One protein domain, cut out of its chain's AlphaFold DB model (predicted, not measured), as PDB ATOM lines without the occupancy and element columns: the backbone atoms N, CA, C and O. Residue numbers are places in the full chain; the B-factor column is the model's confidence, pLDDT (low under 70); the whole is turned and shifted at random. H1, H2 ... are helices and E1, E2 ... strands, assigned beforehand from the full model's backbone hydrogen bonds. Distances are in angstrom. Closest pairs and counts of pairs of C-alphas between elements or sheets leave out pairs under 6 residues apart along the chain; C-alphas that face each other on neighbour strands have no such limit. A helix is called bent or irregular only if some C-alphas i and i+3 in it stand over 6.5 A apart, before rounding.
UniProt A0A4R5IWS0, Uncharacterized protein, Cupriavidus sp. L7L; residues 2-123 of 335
ATOM      1  N   THR A   2     111.195  93.806  73.453       55.00
ATOM      2  CA  THR A   2     109.968  94.587  73.758       55.00
ATOM      3  C   THR A   2     109.950  96.062  73.336       55.00
ATOM      4  O   THR A   2     108.872  96.631  73.168       55.00
ATOM      5  N   LYS A   3     111.117  96.676  73.094       64.75
ATOM      6  CA  LYS A   3     111.223  98.027  72.507       64.75
ATOM      7  C   LYS A   3     110.634  98.107  71.090       64.75
ATOM      8  O   LYS A   3     110.228  99.182  70.668       64.75
ATOM      9  N   ILE A   4     110.580  96.983  70.370       71.69
ATOM     10  CA  ILE A   4     110.124  96.943  68.978       71.69
ATOM     11  C   ILE A   4     108.600  97.089  68.913       71.69
ATOM     12  O   ILE A   4     108.104  97.989  68.240       71.69
ATOM     13  N   ALA A   5     107.861  96.285  69.687       75.50
ATOM     14  CA  ALA A   5     106.407  96.417  69.792       75.50
ATOM     15  C   ALA A   5     105.990  97.800  70.326       75.50
ATOM     16  O   ALA A   5     105.042  98.393  69.818       75.50
ATOM     17  N   MET A   6     106.753  98.370  71.272       83.25
ATOM     18  CA  MET A   6     106.498  99.729  71.773       83.25
ATOM     19  C   MET A   6     106.659 100.813  70.712       83.25
ATOM     20  O   MET A   6     105.986 101.834  70.800       83.25
ATOM     21  N   ARG A   7     107.524 100.624  69.708       84.38
ATOM     22  CA  ARG A   7     107.686 101.602  68.627       84.38
ATOM     23  C   ARG A   7     106.418 101.689  67.777       84.38
ATOM     24  O   ARG A   7     105.897 102.788  67.593       84.38
ATOM     25  N   ALA A   8     105.895 100.540  67.344       82.94
ATOM     26  CA  ALA A   8     104.622 100.468  66.629       82.94
ATOM     27  C   ALA A   8     103.470 101.000  67.496       82.94
ATOM     28  O   ALA A   8     102.686 101.829  67.042       82.94
ATOM     29  N   ALA A   9     103.431 100.614  68.775       84.81
ATOM     30  CA  ALA A   9     102.407 101.055  69.717       84.81
ATOM     31  C   ALA A   9     102.424 102.567  69.982       84.81
ATOM     32  O   ALA A   9     101.371 103.191  70.038       84.81
ATOM     33  N   THR A  10     103.608 103.169  70.118       87.94
ATOM     34  CA  THR A  10     103.753 104.618  70.324       87.94
ATOM     35  C   THR A  10     103.280 105.384  69.094       87.94
ATOM     36  O   THR A  10     102.523 106.340  69.226       87.94
ATOM     37  N   SER A  11     103.678 104.929  67.902       87.00
ATOM     38  CA  SER A  11     103.242 105.504  66.626       87.00
ATOM     39  C   SER A  11     101.719 105.429  66.469       87.00
ATOM     40  O   SER A  11     101.079 106.440  66.190       87.00
ATOM     41  N   ALA A  12     101.126 104.264  66.745       83.25
ATOM     42  CA  ALA A  12      99.678 104.080  66.715       83.25
ATOM     43  C   ALA A  12      98.950 104.918  67.770       83.25
ATOM     44  O   ALA A  12      97.926 105.526  67.474       83.25
ATOM     45  N   ALA A  13      99.482 105.020  68.990       84.88
ATOM     46  CA  ALA A  13      98.900 105.865  70.029       84.88
ATOM     47  C   ALA A  13      98.883 107.346  69.624       84.88
ATOM     48  O   ALA A  13      97.910 108.042  69.902       84.88
ATOM     49  N   GLN A  14      99.931 107.831  68.949       86.81
ATOM     50  CA  GLN A  14      99.979 109.202  68.434       86.81
ATOM     51  C   GLN A  14      98.909 109.448  67.362       86.81
ATOM     52  O   GLN A  14      98.197 110.448  67.451       86.81
ATOM     53  N   ALA A  15      98.739 108.524  66.411       84.12
ATOM     54  CA  ALA A  15      97.695 108.621  65.388       84.12
ATOM     55  C   ALA A  15      96.280 108.592  65.995       84.12
ATOM     56  O   ALA A  15      95.428 109.405  65.642       84.12
ATOM     57  N   LEU A  16      96.039 107.719  66.977       85.00
ATOM     58  CA  LEU A  16      94.753 107.640  67.675       85.00
ATOM     59  C   LEU A  16      94.442 108.915  68.474       85.00
ATOM     60  O   LEU A  16      93.313 109.401  68.427       85.00
ATOM     61  N   ARG A  17      95.441 109.505  69.143       83.44
ATOM     62  CA  ARG A  17      95.288 110.795  69.839       83.44
ATOM     63  C   ARG A  17      94.962 111.945  68.897       83.44
ATOM     64  O   ARG A  17      94.150 112.789  69.255       83.44
ATOM     65  N   ALA A  18      95.566 111.974  67.708       77.94
ATOM     66  CA  ALA A  18      95.246 112.975  66.689       77.94
ATOM     67  C   ALA A  18      93.774 112.898  66.239       77.94
ATOM     68  O   ALA A  18      93.194 113.911  65.864       77.94
ATOM     69  N   ASN A  19      93.153 111.722  66.363       73.56
ATOM     70  CA  ASN A  19      91.729 111.482  66.116       73.56
ATOM     71  C   ASN A  19      90.854 111.625  67.378       73.56
ATOM     72  O   ASN A  19      89.770 111.045  67.450       73.56
ATOM     73  N   SER A  20      91.325 112.375  68.378       78.81
ATOM     74  CA  SER A  20      90.627 112.642  69.644       78.81
ATOM     75  C   SER A  20      90.350 111.406  70.511       78.81
ATOM     76  O   SER A  20      89.508 111.463  71.404       78.81
ATOM     77  N   LEU A  21      91.059 110.290  70.297       77.06
ATOM     78  CA  LEU A  21      90.943 109.107  71.153       77.06
ATOM     79  C   LEU A  21      92.025 109.123  72.251       77.06
ATOM     80  O   LEU A  21      93.216 109.219  71.936       77.06
ATOM     81  N   PRO A  22      91.668 108.976  73.542       79.25
ATOM     82  CA  PRO A  22      92.605 109.112  74.663       79.25
ATOM     83  C   PRO A  22      93.494 107.870  74.894       79.25
ATOM     84  O   PRO A  22      93.636 107.372  76.010       79.25
ATOM     85  N   PHE A  23      94.134 107.350  73.843       82.75
ATOM     86  CA  PHE A  23      95.008 106.177  73.933       82.75
ATOM     87  C   PHE A  23      96.411 106.523  74.434       82.75
ATOM     88  O   PHE A  23      97.050 107.472  73.988       82.75
ATOM     89  N   THR A  24      96.931 105.719  75.355       85.44
ATOM     90  CA  THR A  24      98.336 105.755  75.795       85.44
ATOM     91  C   THR A  24      99.186 104.766  74.994       85.44
ATOM     92  O   THR A  24      98.640 103.753  74.550       85.44
ATOM     93  N   PRO A  25     100.502 105.000  74.818       86.56
ATOM     94  CA  PRO A  25     101.402 104.006  74.228       86.56
ATOM     95  C   PRO A  25     101.280 102.623  74.880       86.56
ATOM     96  O   PRO A  25     101.291 101.618  74.177       86.56
ATOM     97  N   GLU A  26     101.083 102.567  76.196       84.19
ATOM     98  CA  GLU A  26     100.934 101.339  76.980       84.19
ATOM     99  C   GLU A  26      99.634 100.597  76.627       84.19
ATOM    100  O   GLU A  26      99.660  99.416  76.279       84.19
ATOM    101  N   SER A  27      98.492 101.294  76.623       83.94
ATOM    102  CA  SER A  27      97.216 100.699  76.190       83.94
ATOM    103  C   SER A  27      97.245 100.259  74.725       83.94
ATOM    104  O   SER A  27      96.645  99.248  74.373       83.94
ATOM    105  N   THR A  28      97.961 100.985  73.868       87.81
ATOM    106  CA  THR A  28      98.107 100.608  72.460       87.81
ATOM    107  C   THR A  28      99.051  99.418  72.297       87.81
ATOM    108  O   THR A  28      98.823  98.582  71.428       87.81
ATOM    109  N   ALA A  29     100.057  99.261  73.160       87.75
ATOM    110  CA  ALA A  29     100.936  98.092  73.153       87.75
ATOM    111  C   ALA A  29     100.169  96.805  73.470       87.75
ATOM    112  O   ALA A  29     100.420  95.770  72.851       87.75
ATOM    113  N   GLN A  30      99.177  96.884  74.362       87.50
ATOM    114  CA  GLN A  30      98.258  95.782  74.632       87.50
ATOM    115  C   GLN A  30      97.456  95.365  73.392       87.50
ATOM    116  O   GLN A  30      97.269  94.169  73.156       87.50
ATOM    117  N   LEU A  31      96.988  96.338  72.605       88.19
ATOM    118  CA  LEU A  31      96.260  96.084  71.360       88.19
ATOM    119  C   LEU A  31      97.177  95.539  70.263       88.19
ATOM    120  O   LEU A  31      96.804  94.586  69.590       88.19
ATOM    121  N   VAL A  32      98.395  96.077  70.131       88.12
ATOM    122  CA  VAL A  32      99.412  95.561  69.203       88.12
ATOM    123  C   VAL A  32      99.736  94.102  69.520       88.12
ATOM    124  O   VAL A  32      99.737  93.271  68.621       88.12
ATOM    125  N   VAL A  33      99.964  93.753  70.790       87.94
ATOM    126  CA  VAL A  33     100.199  92.352  71.174       87.94
ATOM    127  C   VAL A  33      98.983  91.491  70.860       87.94
ATOM    128  O   VAL A  33      99.146  90.438  70.251       87.94
ATOM    129  N   ALA A  34      97.775  91.941  71.203       85.75
ATOM    130  CA  ALA A  34      96.552  91.201  70.911       85.75
ATOM    131  C   ALA A  34      96.363  90.919  69.412       85.75
ATOM    132  O   ALA A  34      95.981  89.809  69.054       85.75
ATOM    133  N   ALA A  35      96.702  91.879  68.546       85.00
ATOM    134  CA  ALA A  35      96.662  91.711  67.093       85.00
ATOM    135  C   ALA A  35      97.582  90.586  66.605       85.00
ATOM    136  O   ALA A  35      97.247  89.867  65.664       85.00
ATOM    137  N   LEU A  36      98.747  90.449  67.245       83.75
ATOM    138  CA  LEU A  36      99.808  89.534  66.832       83.75
ATOM    139  C   LEU A  36      99.641  88.120  67.396       83.75
ATOM    140  O   LEU A  36     100.074  87.167  66.755       83.75
ATOM    141  N   VAL A  37      99.094  87.980  68.608       84.62
ATOM    142  CA  VAL A  37      99.115  86.702  69.352       84.62
ATOM    143  C   VAL A  37      97.744  86.241  69.856       84.62
ATOM    144  O   VAL A  37      97.647  85.194  70.499       84.62
ATOM    145  N   GLY A  38      96.685  87.013  69.596       83.88
ATOM    146  CA  GLY A  38      95.322  86.700  70.020       83.88
ATOM    147  C   GLY A  38      95.188  86.540  71.538       83.88
ATOM    148  O   GLY A  38      95.737  87.322  72.320       83.88
ATOM    149  N   SER A  39      94.452  85.508  71.965       83.00
ATOM    150  CA  SER A  39      94.285  85.151  73.385       83.00
ATOM    151  C   SER A  39      95.459  84.337  73.961       83.00
ATOM    152  O   SER A  39      95.438  83.937  75.132       83.00
ATOM    153  N   GLY A  40      96.502  84.098  73.152       83.69
ATOM    154  CA  GLY A  40      97.678  83.319  73.529       83.69
ATOM    155  C   GLY A  40      98.343  83.831  74.808       83.69
ATOM    156  O   GLY A  40      98.719  83.021  75.653       83.69
ATOM    157  N   VAL A  41      98.348  85.154  74.996       85.31
ATOM    158  CA  VAL A  41      98.742  85.843  76.236       85.31
ATOM    159  C   VAL A  41      97.654  86.820  76.687       85.31
ATOM    160  O   VAL A  41      96.900  87.383  75.886       85.31
ATOM    161  N   SER A  42      97.574  87.044  77.990       84.12
ATOM    162  CA  SER A  42      96.613  87.952  78.607       84.12
ATOM    163  C   SER A  42      97.025  89.419  78.474       84.12
ATOM    164  O   SER A  42      96.143  90.254  78.251       84.12
ATOM    165  N   SER A  43      98.329  89.738  78.509       85.62
ATOM    166  CA  SER A  43      98.810  91.124  78.464       85.62
ATOM    167  C   SER A  43     100.127  91.375  77.706       85.62
ATOM    168  O   SER A  43     100.861  90.449  77.354       85.62
ATOM    169  N   TYR A  44     100.439  92.652  77.449       86.19
ATOM    170  CA  TYR A  44     101.741  93.100  76.938       86.19
ATOM    171  C   TYR A  44     102.876  92.773  77.922       86.19
ATOM    172  O   TYR A  44     103.965  92.366  77.513       86.19
ATOM    173  N   GLU A  45     102.622  92.903  79.220       88.81
ATOM    174  CA  GLU A  45     103.561  92.580  80.294       88.81
ATOM    175  C   GLU A  45     103.854  91.082  80.332       88.81
ATOM    176  O   GLU A  45     105.015  90.693  80.461       88.81
ATOM    177  N   GLU A  46     102.836  90.239  80.142       89.81
ATOM    178  CA  GLU A  46     103.023  88.795  80.017       89.81
ATOM    179  C   GLU A  46     103.890  88.476  78.795       89.81
ATOM    180  O   GLU A  46     104.930  87.833  78.939       89.81
ATOM    181  N   ALA A  47     103.543  89.018  77.622       88.31
ATOM    182  CA  ALA A  47     104.325  88.862  76.394       88.31
ATOM    183  C   ALA A  47     105.793  89.301  76.561       88.31
ATOM    184  O   ALA A  47     106.707  88.683  76.008       88.31
ATOM    185  N   LYS A  48     106.026  90.363  77.340       88.88
ATOM    186  CA  LYS A  48     107.359  90.844  77.709       88.88
ATOM    187  C   LYS A  48     108.081  89.874  78.638       88.88
ATOM    188  O   LYS A  48     109.266  89.637  78.429       88.88
ATOM    189  N   SER A  49     107.391  89.358  79.653       89.81
ATOM    190  CA  SER A  49     107.961  88.484  80.683       89.81
ATOM    191  C   SER A  49     108.467  87.160  80.112       89.81
ATOM    192  O   SER A  49     109.557  86.717  80.461       89.81
ATOM    193  N   ILE A  50     107.735  86.587  79.153       89.44
ATOM    194  CA  ILE A  50     108.130  85.366  78.437       89.44
ATOM    195  C   ILE A  50     109.047  85.656  77.241       89.44
ATOM    196  O   ILE A  50     109.522  84.735  76.574       89.44
ATOM    197  N   ASP A  51     109.314  86.941  76.981       89.38
ATOM    198  CA  ASP A  51     110.159  87.437  75.899       89.38
ATOM    199  C   ASP A  51     109.735  86.839  74.550       89.38
ATOM    200  O   ASP A  51     110.484  86.101  73.903       89.38
ATOM    201  N   LEU A  52     108.484  87.111  74.155       89.88
ATOM    202  CA  LEU A  52     107.964  86.668  72.863       89.88
ATOM    203  C   LEU A  52     108.845  87.177  71.713       89.88
ATOM    204  O   LEU A  52     109.331  88.315  71.759       89.88
ATOM    205  N   PRO A  53     109.042  86.363  70.661       88.44
ATOM    206  CA  PRO A  53     109.994  86.652  69.601       88.44
ATOM    207  C   PRO A  53     109.415  87.635  68.572       88.44
ATOM    208  O   PRO A  53     109.265  87.313  67.394       88.44
ATOM    209  N   PHE A  54     109.086  88.844  69.027       87.25
ATOM    210  CA  PHE A  54     108.733  89.963  68.163       87.25
ATOM    211  C   PHE A  54     109.981  90.525  67.488       87.25
ATOM    212  O   PHE A  54     110.973  90.848  68.150       87.25
ATOM    213  N   VAL A  55     109.919  90.675  66.170       85.19
ATOM    214  CA  VAL A  55     111.038  91.103  65.333       85.19
ATOM    215  C   VAL A  55     110.585  92.108  64.272       85.19
ATOM    216  O   VAL A  55     109.394  92.234  64.000       85.19
ATOM    217  N   VAL A  56     111.537  92.836  63.681       83.56
ATOM    218  CA  VAL A  56     111.305  93.673  62.492       83.56
ATOM    219  C   VAL A  56     111.868  92.936  61.289       83.56
ATOM    220  O   VAL A  56     113.063  92.646  61.283       83.56
ATOM    221  N   ASP A  57     111.041  92.643  60.286       75.81
ATOM    222  CA  ASP A  57     111.511  92.034  59.036       75.81
ATOM    223  C   ASP A  57     111.400  93.023  57.877       75.81
ATOM    224  O   ASP A  57     110.328  93.275  57.328       75.81
ATOM    225  N   GLU A  58     112.540  93.591  57.488       71.69
ATOM    226  CA  GLU A  58     112.596  94.577  56.416       71.69
ATOM    227  C   GLU A  58     112.254  94.014  55.030       71.69
ATOM    228  O   GLU A  58     111.858  94.795  54.160       71.69
ATOM    229  N   ASN A  59     112.338  92.692  54.852       64.06
ATOM    230  CA  ASN A  59     112.148  91.988  53.583       64.06
ATOM    231  C   ASN A  59     110.683  91.586  53.331       64.06
ATOM    232  O   ASN A  59     110.335  91.101  52.257       64.06
ATOM    233  N   THR A  60     109.778  91.860  54.276       58.81
ATOM    234  CA  THR A  60     108.332  91.585  54.151       58.81
ATOM    235  C   THR A  60     107.591  92.449  53.120       58.81
ATOM    236  O   THR A  60     106.402  92.232  52.893       58.81
ATOM    237  N   LYS A  61     108.276  93.372  52.423       45.19
ATOM    238  CA  LYS A  61     107.707  94.232  51.362       45.19
ATOM    239  C   LYS A  61     107.024  93.470  50.214       45.19
ATOM    240  O   LYS A  61     106.220  94.063  49.500       45.19
ATOM    241  N   HIS A  62     107.310  92.182  50.024       36.88
ATOM    242  CA  HIS A  62     106.808  91.390  48.896       36.88
ATOM    243  C   HIS A  62     105.606  90.502  49.247       36.88
ATOM    244  O   HIS A  62     105.643  89.293  49.050       36.88
ATOM    245  N   GLY A  63     104.523  91.099  49.758       37.75
ATOM    246  CA  GLY A  63     103.200  90.456  49.754       37.75
ATOM    247  C   GLY A  63     103.083  89.151  50.549       37.75
ATOM    248  O   GLY A  63     102.229  88.324  50.223       37.75
ATOM    249  N   ARG A  64     103.911  88.946  51.584       49.97
ATOM    250  CA  ARG A  64     103.830  87.729  52.403       49.97
ATOM    251  C   ARG A  64     102.481  87.659  53.150       49.97
ATOM    252  O   ARG A  64     102.055  88.659  53.729       49.97
ATOM    253  N   PRO A  65     101.826  86.485  53.199       48.50
ATOM    254  CA  PRO A  65     100.457  86.318  53.705       48.50
ATOM    255  C   PRO A  65     100.248  86.590  55.206       48.50
ATOM    256  O   PRO A  65      99.100  86.635  55.638       48.50
ATOM    257  N   TRP A  66     101.304  86.811  55.996       45.47
ATOM    258  CA  TRP A  66     101.203  87.139  57.427       45.47
ATOM    259  C   TRP A  66     100.447  88.455  57.690       45.47
ATOM    260  O   TRP A  66      99.547  88.476  58.524       45.47
ATOM    261  N   ALA A  67     100.745  89.525  56.938       44.44
ATOM    262  CA  ALA A  67     100.060  90.815  57.100       44.44
ATOM    263  C   ALA A  67      98.550  90.710  56.810       44.44
ATOM    264  O   ALA A  67      97.755  91.464  57.352       44.44
ATOM    265  N   ARG A  68      98.131  89.713  56.015       47.19
ATOM    266  CA  ARG A  68      96.717  89.474  55.694       47.19
ATOM    267  C   ARG A  68      95.921  88.798  56.820       47.19
ATOM    268  O   ARG A  68      94.726  88.603  56.625       47.19
ATOM    269  N   ARG A  69      96.540  88.364  57.933       57.81
ATOM    270  CA  ARG A  69      95.881  87.529  58.968       57.81
ATOM    271  C   ARG A  69      96.161  87.970  60.411       57.81
ATOM    272  O   ARG A  69      96.274  87.132  61.304       57.81
ATOM    273  N   LEU A  70      96.271  89.278  60.642       69.62
ATOM    274  CA  LEU A  70      96.224  89.847  61.994       69.62
ATOM    275  C   LEU A  70      94.855  89.542  62.634       69.62
ATOM    276  O   LEU A  70      93.833  89.561  61.951       69.62
ATOM    277  N   ARG A  71      94.817  89.238  63.940       72.75
ATOM    278  CA  ARG A  71      93.570  88.914  64.668       72.75
ATOM    279  C   ARG A  71      92.777  90.177  64.999       72.75
ATOM    280  O   ARG A  71      92.718  90.609  66.150       72.75
ATOM    281  N   GLU A  72      92.195  90.788  63.970       73.44
ATOM    282  CA  GLU A  72      91.387  92.005  64.091       73.44
ATOM    283  C   GLU A  72      90.229  91.826  65.081       73.44
ATOM    284  O   GLU A  72      90.003  92.696  65.911       73.44
ATOM    285  N   ASP A  73      89.558  90.674  65.091       75.81
ATOM    286  CA  ASP A  73      88.461  90.351  66.013       75.81
ATOM    287  C   ASP A  73      88.853  90.498  67.497       75.81
ATOM    288  O   ASP A  73      88.139  91.133  68.280       75.81
ATOM    289  N   VAL A  74      90.026  89.986  67.884       77.75
ATOM    290  CA  VAL A  74      90.542  90.098  69.261       77.75
ATOM    291  C   VAL A  74      90.937  91.538  69.578       77.75
ATOM    292  O   VAL A  74      90.732  92.015  70.700       77.75
ATOM    293  N   VAL A  75      91.498  92.248  68.596       82.19
ATOM    294  CA  VAL A  75      91.824  93.672  68.734       82.19
ATOM    295  C   VAL A  75      90.556  94.479  68.955       82.19
ATOM    296  O   VAL A  75      90.539  95.286  69.874       82.19
ATOM    297  N   LEU A  76      89.493  94.233  68.187       83.75
ATOM    298  CA  LEU A  76      88.209  94.926  68.305       83.75
ATOM    299  C   LEU A  76      87.575  94.695  69.681       83.75
ATOM    300  O   LEU A  76      87.147  95.657  70.322       83.75
ATOM    301  N   GLN A  77      87.579  93.452  70.175       81.81
ATOM    302  CA  GLN A  77      87.072  93.127  71.512       81.81
ATOM    303  C   GLN A  77      87.848  93.870  72.612       81.81
ATOM    304  O   GLN A  77      87.265  94.429  73.543       81.81
ATOM    305  N   ARG A  78      89.181  93.904  72.518       82.69
ATOM    306  CA  ARG A  78      90.019  94.596  73.509       82.69
ATOM    307  C   ARG A  78      89.994  96.115  73.353       82.69
ATOM    308  O   ARG A  78      90.133  96.818  74.354       82.69
ATOM    309  N   ALA A  79      89.805  96.619  72.136       86.06
ATOM    310  CA  ALA A  79      89.681  98.039  71.840       86.06
ATOM    311  C   ALA A  79      88.458  98.620  72.541       86.06
ATOM    312  O   ALA A  79      88.577  99.669  73.157       86.06
ATOM    313  N   GLU A  80      87.333  97.907  72.542       86.50
ATOM    314  CA  GLU A  80      86.120  98.316  73.252       86.50
ATOM    315  C   GLU A  80      86.382  98.578  74.741       86.50
ATOM    316  O   GLU A  80      86.160  99.680  75.245       86.50
ATOM    317  N   THR A  81      86.959  97.591  75.435       84.19
ATOM    318  CA  THR A  81      87.312  97.725  76.858       84.19
ATOM    319  C   THR A  81      88.321  98.856  77.080       84.19
ATOM    320  O   THR A  81      88.247  99.580  78.074       84.19
ATOM    321  N   ALA A  82      89.281  99.023  76.167       82.81
ATOM    322  CA  ALA A  82      90.290 100.069  76.260       82.81
ATOM    323  C   ALA A  82      89.702 101.475  76.058       82.81
ATOM    324  O   ALA A  82      90.074 102.378  76.807       82.81
ATOM    325  N   ILE A  83      88.780 101.644  75.103       85.88
ATOM    326  CA  ILE A  83      88.059 102.893  74.826       85.88
ATOM    327  C   ILE A  83      87.261 103.302  76.061       85.88
ATOM    328  O   ILE A  83      87.477 104.395  76.579       85.88
ATOM    329  N   MET A  84      86.426 102.404  76.594       86.19
ATOM    330  CA  MET A  84      85.582 102.693  77.759       86.19
ATOM    331  C   MET A  84      86.416 103.124  78.973       86.19
ATOM    332  O   MET A  84      86.193 104.193  79.537       86.19
ATOM    333  N   ARG A  85      87.477 102.370  79.300       85.06
ATOM    334  CA  ARG A  85      88.410 102.727  80.386       85.06
ATOM    335  C   ARG A  85      89.157 104.032  80.138       85.06
ATOM    336  O   ARG A  85      89.645 104.652  81.081       85.06
ATOM    337  N   ALA A  86      89.403 104.391  78.882       80.88
ATOM    338  CA  ALA A  86      90.077 105.638  78.553       80.88
ATOM    339  C   ALA A  86      89.123 106.827  78.736       80.88
ATOM    340  O   ALA A  86      89.510 107.776  79.410       80.88
ATOM    341  N   CYS A  87      87.877 106.721  78.260       83.31
ATOM    342  CA  CYS A  87      86.811 107.703  78.488       83.31
ATOM    343  C   CYS A  87      86.585 107.964  79.984       83.31
ATOM    344  O   CYS A  87      86.639 109.118  80.411       83.31
ATOM    345  N   GLU A  88      86.448 106.898  80.782       85.19
ATOM    346  CA  GLU A  88      86.319 106.977  82.244       85.19
ATOM    347  C   GLU A  88      87.486 107.740  82.884       85.19
ATOM    348  O   GLU A  88      87.275 108.665  83.667       85.19
ATOM    349  N   ARG A  89      88.731 107.402  82.521       84.06
ATOM    350  CA  ARG A  89      89.936 108.055  83.065       84.06
ATOM    351  C   ARG A  89      90.037 109.532  82.698       84.06
ATOM    352  O   ARG A  89      90.580 110.306  83.479       84.06
ATOM    353  N   THR A  90      89.567 109.917  81.516       79.44
ATOM    354  CA  THR A  90      89.616 111.307  81.044       79.44
ATOM    355  C   THR A  90      88.374 112.118  81.407       79.44
ATOM    356  O   THR A  90      88.318 113.297  81.068       79.44
ATOM    357  N   GLY A  91      87.379 111.513  82.065       79.81
ATOM    358  CA  GLY A  91      86.105 112.166  82.379       79.81
ATOM    359  C   GLY A  91      85.269 112.512  81.143       79.81
ATOM    360  O   GLY A  91      84.406 113.383  81.209       79.81
ATOM    361  N   ILE A  92      85.536 111.857  80.010       82.69
ATOM    362  CA  ILE A  92      84.765 112.021  78.775       82.69
ATOM    363  C   ILE A  92      83.602 111.034  78.841       82.69
ATOM    364  O   ILE A  92      83.800 109.873  79.206       82.69
ATOM    365  N   SER A  93      82.398 111.476  78.475       83.44
ATOM    366  CA  SER A  93      81.241 110.586  78.392       83.44
ATOM    367  C   SER A  93      81.545 109.388  77.486       83.44
ATOM    368  O   SER A  93      82.143 109.570  76.419       83.44
ATOM    369  N   PRO A  94      81.151 108.167  77.878       84.00
ATOM    370  CA  PRO A  94      81.339 107.009  77.024       84.00
ATOM    371  C   PRO A  94      80.586 107.206  75.698       84.00
ATOM    372  O   PRO A  94      79.493 107.785  75.698       84.00
ATOM    373  N   PRO A  95      81.157 106.747  74.574       85.38
ATOM    374  CA  PRO A  95      80.503 106.837  73.276       85.38
ATOM    375  C   PRO A  95      79.193 106.043  73.271       85.38
ATOM    376  O   PRO A  95      79.053 105.028  73.959       85.38
ATOM    377  N   SER A  96      78.234 106.476  72.454       89.44
ATOM    378  CA  SER A  96      77.051 105.665  72.152       89.44
ATOM    379  C   SER A  96      77.447 104.349  71.465       89.44
ATOM    380  O   SER A  96      78.539 104.227  70.915       89.44
ATOM    381  N   SER A  97      76.553 103.354  71.439       86.94
ATOM    382  CA  SER A  97      76.849 102.040  70.837       86.94
ATOM    383  C   SER A  97      77.327 102.134  69.377       86.94
ATOM    384  O   SER A  97      78.280 101.455  69.003       86.94
ATOM    385  N   VAL A  98      76.731 103.014  68.566       87.31
ATOM    386  CA  VAL A  98      77.136 103.211  67.161       87.31
ATOM    387  C   VAL A  98      78.513 103.870  67.067       87.31
ATOM    388  O   VAL A  98      79.355 103.450  66.274       87.31
ATOM    389  N   GLU A  99      78.772 104.885  67.891       86.00
ATOM    390  CA  GLU A  99      80.076 105.554  67.937       86.00
ATOM    391  C   GLU A  99      81.177 104.607  68.418       86.00
ATOM    392  O   GLU A  99      82.281 104.631  67.877       86.00
ATOM    393  N   LEU A 100      80.871 103.745  69.387       86.50
ATOM    394  CA  LEU A 100      81.787 102.739  69.906       86.50
ATOM    395  C   LEU A 100      82.183 101.734  68.819       86.50
ATOM    396  O   LEU A 100      83.369 101.456  68.661       86.50
ATOM    397  N   GLU A 101      81.231 101.250  68.017       86.50
ATOM    398  CA  GLU A 101      81.531 100.367  66.883       86.50
ATOM    399  C   GLU A 101      82.415 101.052  65.828       86.50
ATOM    400  O   GLU A 101      83.418 100.484  65.391       86.50
ATOM    401  N   ILE A 102      82.132 102.315  65.483       86.81
ATOM    402  CA  ILE A 102      82.984 103.096  64.568       86.81
ATOM    403  C   ILE A 102      84.402 103.250  65.140       86.81
ATOM    404  O   ILE A 102      85.392 103.102  64.418       86.81
ATOM    405  N   GLN A 103      84.522 103.549  66.435       86.25
ATOM    406  CA  GLN A 103      85.815 103.719  67.095       86.25
ATOM    407  C   GLN A 103      86.599 102.408  67.174       86.25
ATOM    408  O   GLN A 103      87.802 102.427  66.921       86.25
ATOM    409  N   LYS A 104      85.946 101.273  67.452       88.75
ATOM    410  CA  LYS A 104      86.578  99.944  67.444       88.75
ATOM    411  C   LYS A 104      87.227  99.666  66.095       88.75
ATOM    412  O   LYS A 104      88.423  99.382  66.054       88.75
ATOM    413  N   VAL A 105      86.473  99.830  65.005       86.38
ATOM    414  CA  VAL A 105      86.981  99.623  63.638       86.38
ATOM    415  C   VAL A 105      88.183 100.528  63.363       86.38
ATOM    416  O   VAL A 105      89.228 100.042  62.940       86.38
ATOM    417  N   ARG A 106      88.090 101.824  63.689       85.81
ATOM    418  CA  ARG A 106      89.206 102.773  63.512       85.81
ATOM    419  C   ARG A 106      90.452 102.379  64.302       85.81
ATOM    420  O   ARG A 106      91.558 102.446  63.771       85.81
ATOM    421  N   VAL A 107      90.284 101.976  65.561       86.38
ATOM    422  CA  VAL A 107      91.391 101.517  66.410       86.38
ATOM    423  C   VAL A 107      92.052 100.283  65.801       86.38
ATOM    424  O   VAL A 107      93.277 100.255  65.693       86.38
ATOM    425  N   GLY A 108      91.257  99.303  65.360       84.69
ATOM    426  CA  GLY A 108      91.748  98.110  64.672       84.69
ATOM    427  C   GLY A 108      92.588  98.457  63.443       84.69
ATOM    428  O   GLY A 108      93.752  98.058  63.370       84.69
ATOM    429  N   SER A 109      92.046  99.281  62.540       85.31
ATOM    430  CA  SER A 109      92.736  99.694  61.312       85.31
ATOM    431  C   SER A 109      94.046 100.433  61.586       85.31
ATOM    432  O   SER A 109      95.055 100.122  60.961       85.31
ATOM    433  N   HIS A 110      94.083 101.360  62.551       87.12
ATOM    434  CA  HIS A 110      95.324 102.061  62.898       87.12
ATOM    435  C   HIS A 110      96.373 101.138  63.522       87.12
ATOM    436  O   HIS A 110      97.558 101.242  63.210       87.12
ATOM    437  N   VAL A 111      95.967 100.232  64.418       85.56
ATOM    438  CA  VAL A 111      96.897  99.267  65.020       85.56
ATOM    439  C   VAL A 111      97.520  98.392  63.935       85.56
ATOM    440  O   VAL A 111      98.740  98.239  63.912       85.56
ATOM    441  N   GLN A 112      96.706  97.875  63.017       84.75
ATOM    442  CA  GLN A 112      97.177  97.103  61.872       84.75
ATOM    443  C   GLN A 112      98.123  97.909  60.984       84.75
ATOM    444  O   GLN A 112      99.246  97.470  60.739       84.75
ATOM    445  N   GLU A 113      97.706  99.103  60.560       85.69
ATOM    446  CA  GLU A 113      98.503  99.981  59.706       85.69
ATOM    447  C   GLU A 113      99.893 100.207  60.311       85.69
ATOM    448  O   GLU A 113     100.907 100.081  59.629       85.69
ATOM    449  N   HIS A 114      99.976 100.473  61.615       87.31
ATOM    450  CA  HIS A 114     101.262 100.689  62.264       87.31
ATOM    451  C   HIS A 114     102.058  99.399  62.500       87.31
ATOM    452  O   HIS A 114     103.286  99.435  62.440       87.31
ATOM    453  N   ILE A 115     101.424  98.246  62.720       84.25
ATOM    454  CA  ILE A 115     102.137  96.958  62.708       84.25
ATOM    455  C   ILE A 115     102.818  96.754  61.349       84.25
ATOM    456  O   ILE A 115     104.009  96.430  61.300       84.25
ATOM    457  N   GLU A 116     102.099  97.013  60.257       82.62
ATOM    458  CA  GLU A 116     102.596  96.882  58.886       82.62
ATOM    459  C   GLU A 116     103.684  97.919  58.562       82.62
ATOM    460  O   GLU A 116     104.769  97.557  58.102       82.62
ATOM    461  N   GLN A 117     103.452  99.198  58.870       84.44
ATOM    462  CA  GLN A 117     104.418 100.284  58.657       84.44
ATOM    463  C   GLN A 117     105.741 100.032  59.390       84.44
ATOM    464  O   GLN A 117     106.818 100.264  58.833       84.44
ATOM    465  N   HIS A 118     105.675  99.541  60.632       83.06
ATOM    466  CA  HIS A 118     106.858  99.212  61.436       83.06
ATOM    467  C   HIS A 118     107.408  97.810  61.150       83.06
ATOM    468  O   HIS A 118     108.413  97.427  61.751       83.06
ATOM    469  N   ARG A 119     106.792  97.063  60.221       80.81
ATOM    470  CA  ARG A 119     107.171  95.700  59.807       80.81
ATOM    471  C   ARG A 119     107.320  94.748  60.991       80.81
ATOM    472  O   ARG A 119     108.240  93.927  61.038       80.81
ATOM    473  N   LEU A 120     106.442  94.915  61.975       83.44
ATOM    474  CA  LEU A 120     106.447  94.132  63.197       83.44
ATOM    475  C   LEU A 120     105.901  92.733  62.902       83.44
ATOM    476  O   LEU A 120     104.814  92.569  62.349       83.44
ATOM    477  N   PHE A 121     106.668  91.723  63.288       80.38
ATOM    478  CA  PHE A 121     106.389  90.324  63.003       80.38
ATOM    479  C   PHE A 121     106.600  89.466  64.248       80.38
ATOM    480  O   PHE A 121     107.481  89.740  65.065       80.38
ATOM    481  N   LEU A 122     105.808  88.404  64.380       84.69
ATOM    482  CA  LEU A 122     106.022  87.353  65.366       84.69
ATOM    483  C   LEU A 122     106.756  86.185  64.707       84.69
ATOM    484  O   LEU A 122     106.219  85.563  63.798       84.69
ATOM    485  N   TYR A 123     107.953  85.842  65.185       86.19
ATOM    486  CA  TYR A 123     108.740  84.744  64.615       86.19
ATOM    487  C   TYR A 123     108.149  83.370  64.980       86.19
ATOM    488  O   TYR A 123     108.538  82.741  65.967       86.19
TER     489      TYR A 123
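Overview. This is residues 2 to 123 of the 335 residues of an uncharacterized protein of Cupriavidus sp. L7L (UniProt A0A4R5IWS0). Four crossed helices make the core, with H2 in the middle and H1, H5 and H6 packed round it; H6 runs across H2. At one end of this core the short strands E1 and E2 pair as a small ribbon, H3 packs on H2, and H4 lies far out in a loop. The 122 printed residues hold six named helices and two named strands in the order H1 H2 H3 E1 H4 H5 H6 E2, mostly helix, with E1 and E2 antiparallel. The whole is compact, with a radius of gyration of the C-alphas of 14.0 A and spans of 43 by 30 by 23 A.

Arrangement. E1, residues 54 to 56, and E2, residues 120 to 122, are antiparallel neighbours at 138 degrees; N 55 and O 121 are 2.8 A apart and N 121 and O 55 2.9 A, within hydrogen-bond range. The closest C-alphas of E1 and H1, residues 2 to 18, are those of Val 55 and Ile 4, 6.9 A. H2, residues 25 to 40, is the hub, touching four helices. It touches H1 at a steep tilt of 61 degrees, opposite ways, closest at the C-alphas of Pro 25 and Thr 10, 4.6 A. H2 touches H5, residues 72 to 90, at a shallow tilt of 29 degrees, opposite ways, closest at the C-alphas of Ala 35 and Val 75, 5.5 A. With residues 28 to 35 alone, H2 touches H6, residues 97 to 117, about perpendicular at 85 degrees; the C-alphas of Val 32 and Val 111 are closest, 6.1 A. With residues 29 to 33 alone, H2 touches H3, residues 44 to 49, only just about perpendicular at 73 degrees; the C-alphas of Gln 30 and Tyr 44 are closest, 5.0 A. H6 touches H1, closest at the C-alphas of His 114 and Ala 8, 5.5 A, and H5, closest at those of Lys 104 and Leu 76, 5.3 A. H1 and H5 are apart. H4, residues 58 to 61, touches no helix. Every O i to N i+4 pair is within hydrogen-bond range in H1, H3 and H6, against 10 of 12 in H2 and 14 of 15 in H5; H4 is too short for such a pair.

Along the chain. H1 begins at C-alpha 2 (109.968, 94.587, 73.758) and is 24.6 A long. H2, 21.0 A, has a kink of 66 degrees near residue 34 and is irregular, with C-alphas 36 and 39 9.6 A apart; H4 is irregular too, with C-alphas 58 and 61 7.0 A apart. H5 is 25.8 A long; H6, 30.2 A, ends at C-alpha 117 (104.418, 100.284, 58.657).

Size, cuts and confidence. The C-alphas farthest apart are those of His 62 and Gly 91, 44.5 A. The printed part has no cut and no long link. Mean pLDDT of the printed part is 80.4; residues 2 to 3 and 59 to 70 are under 70.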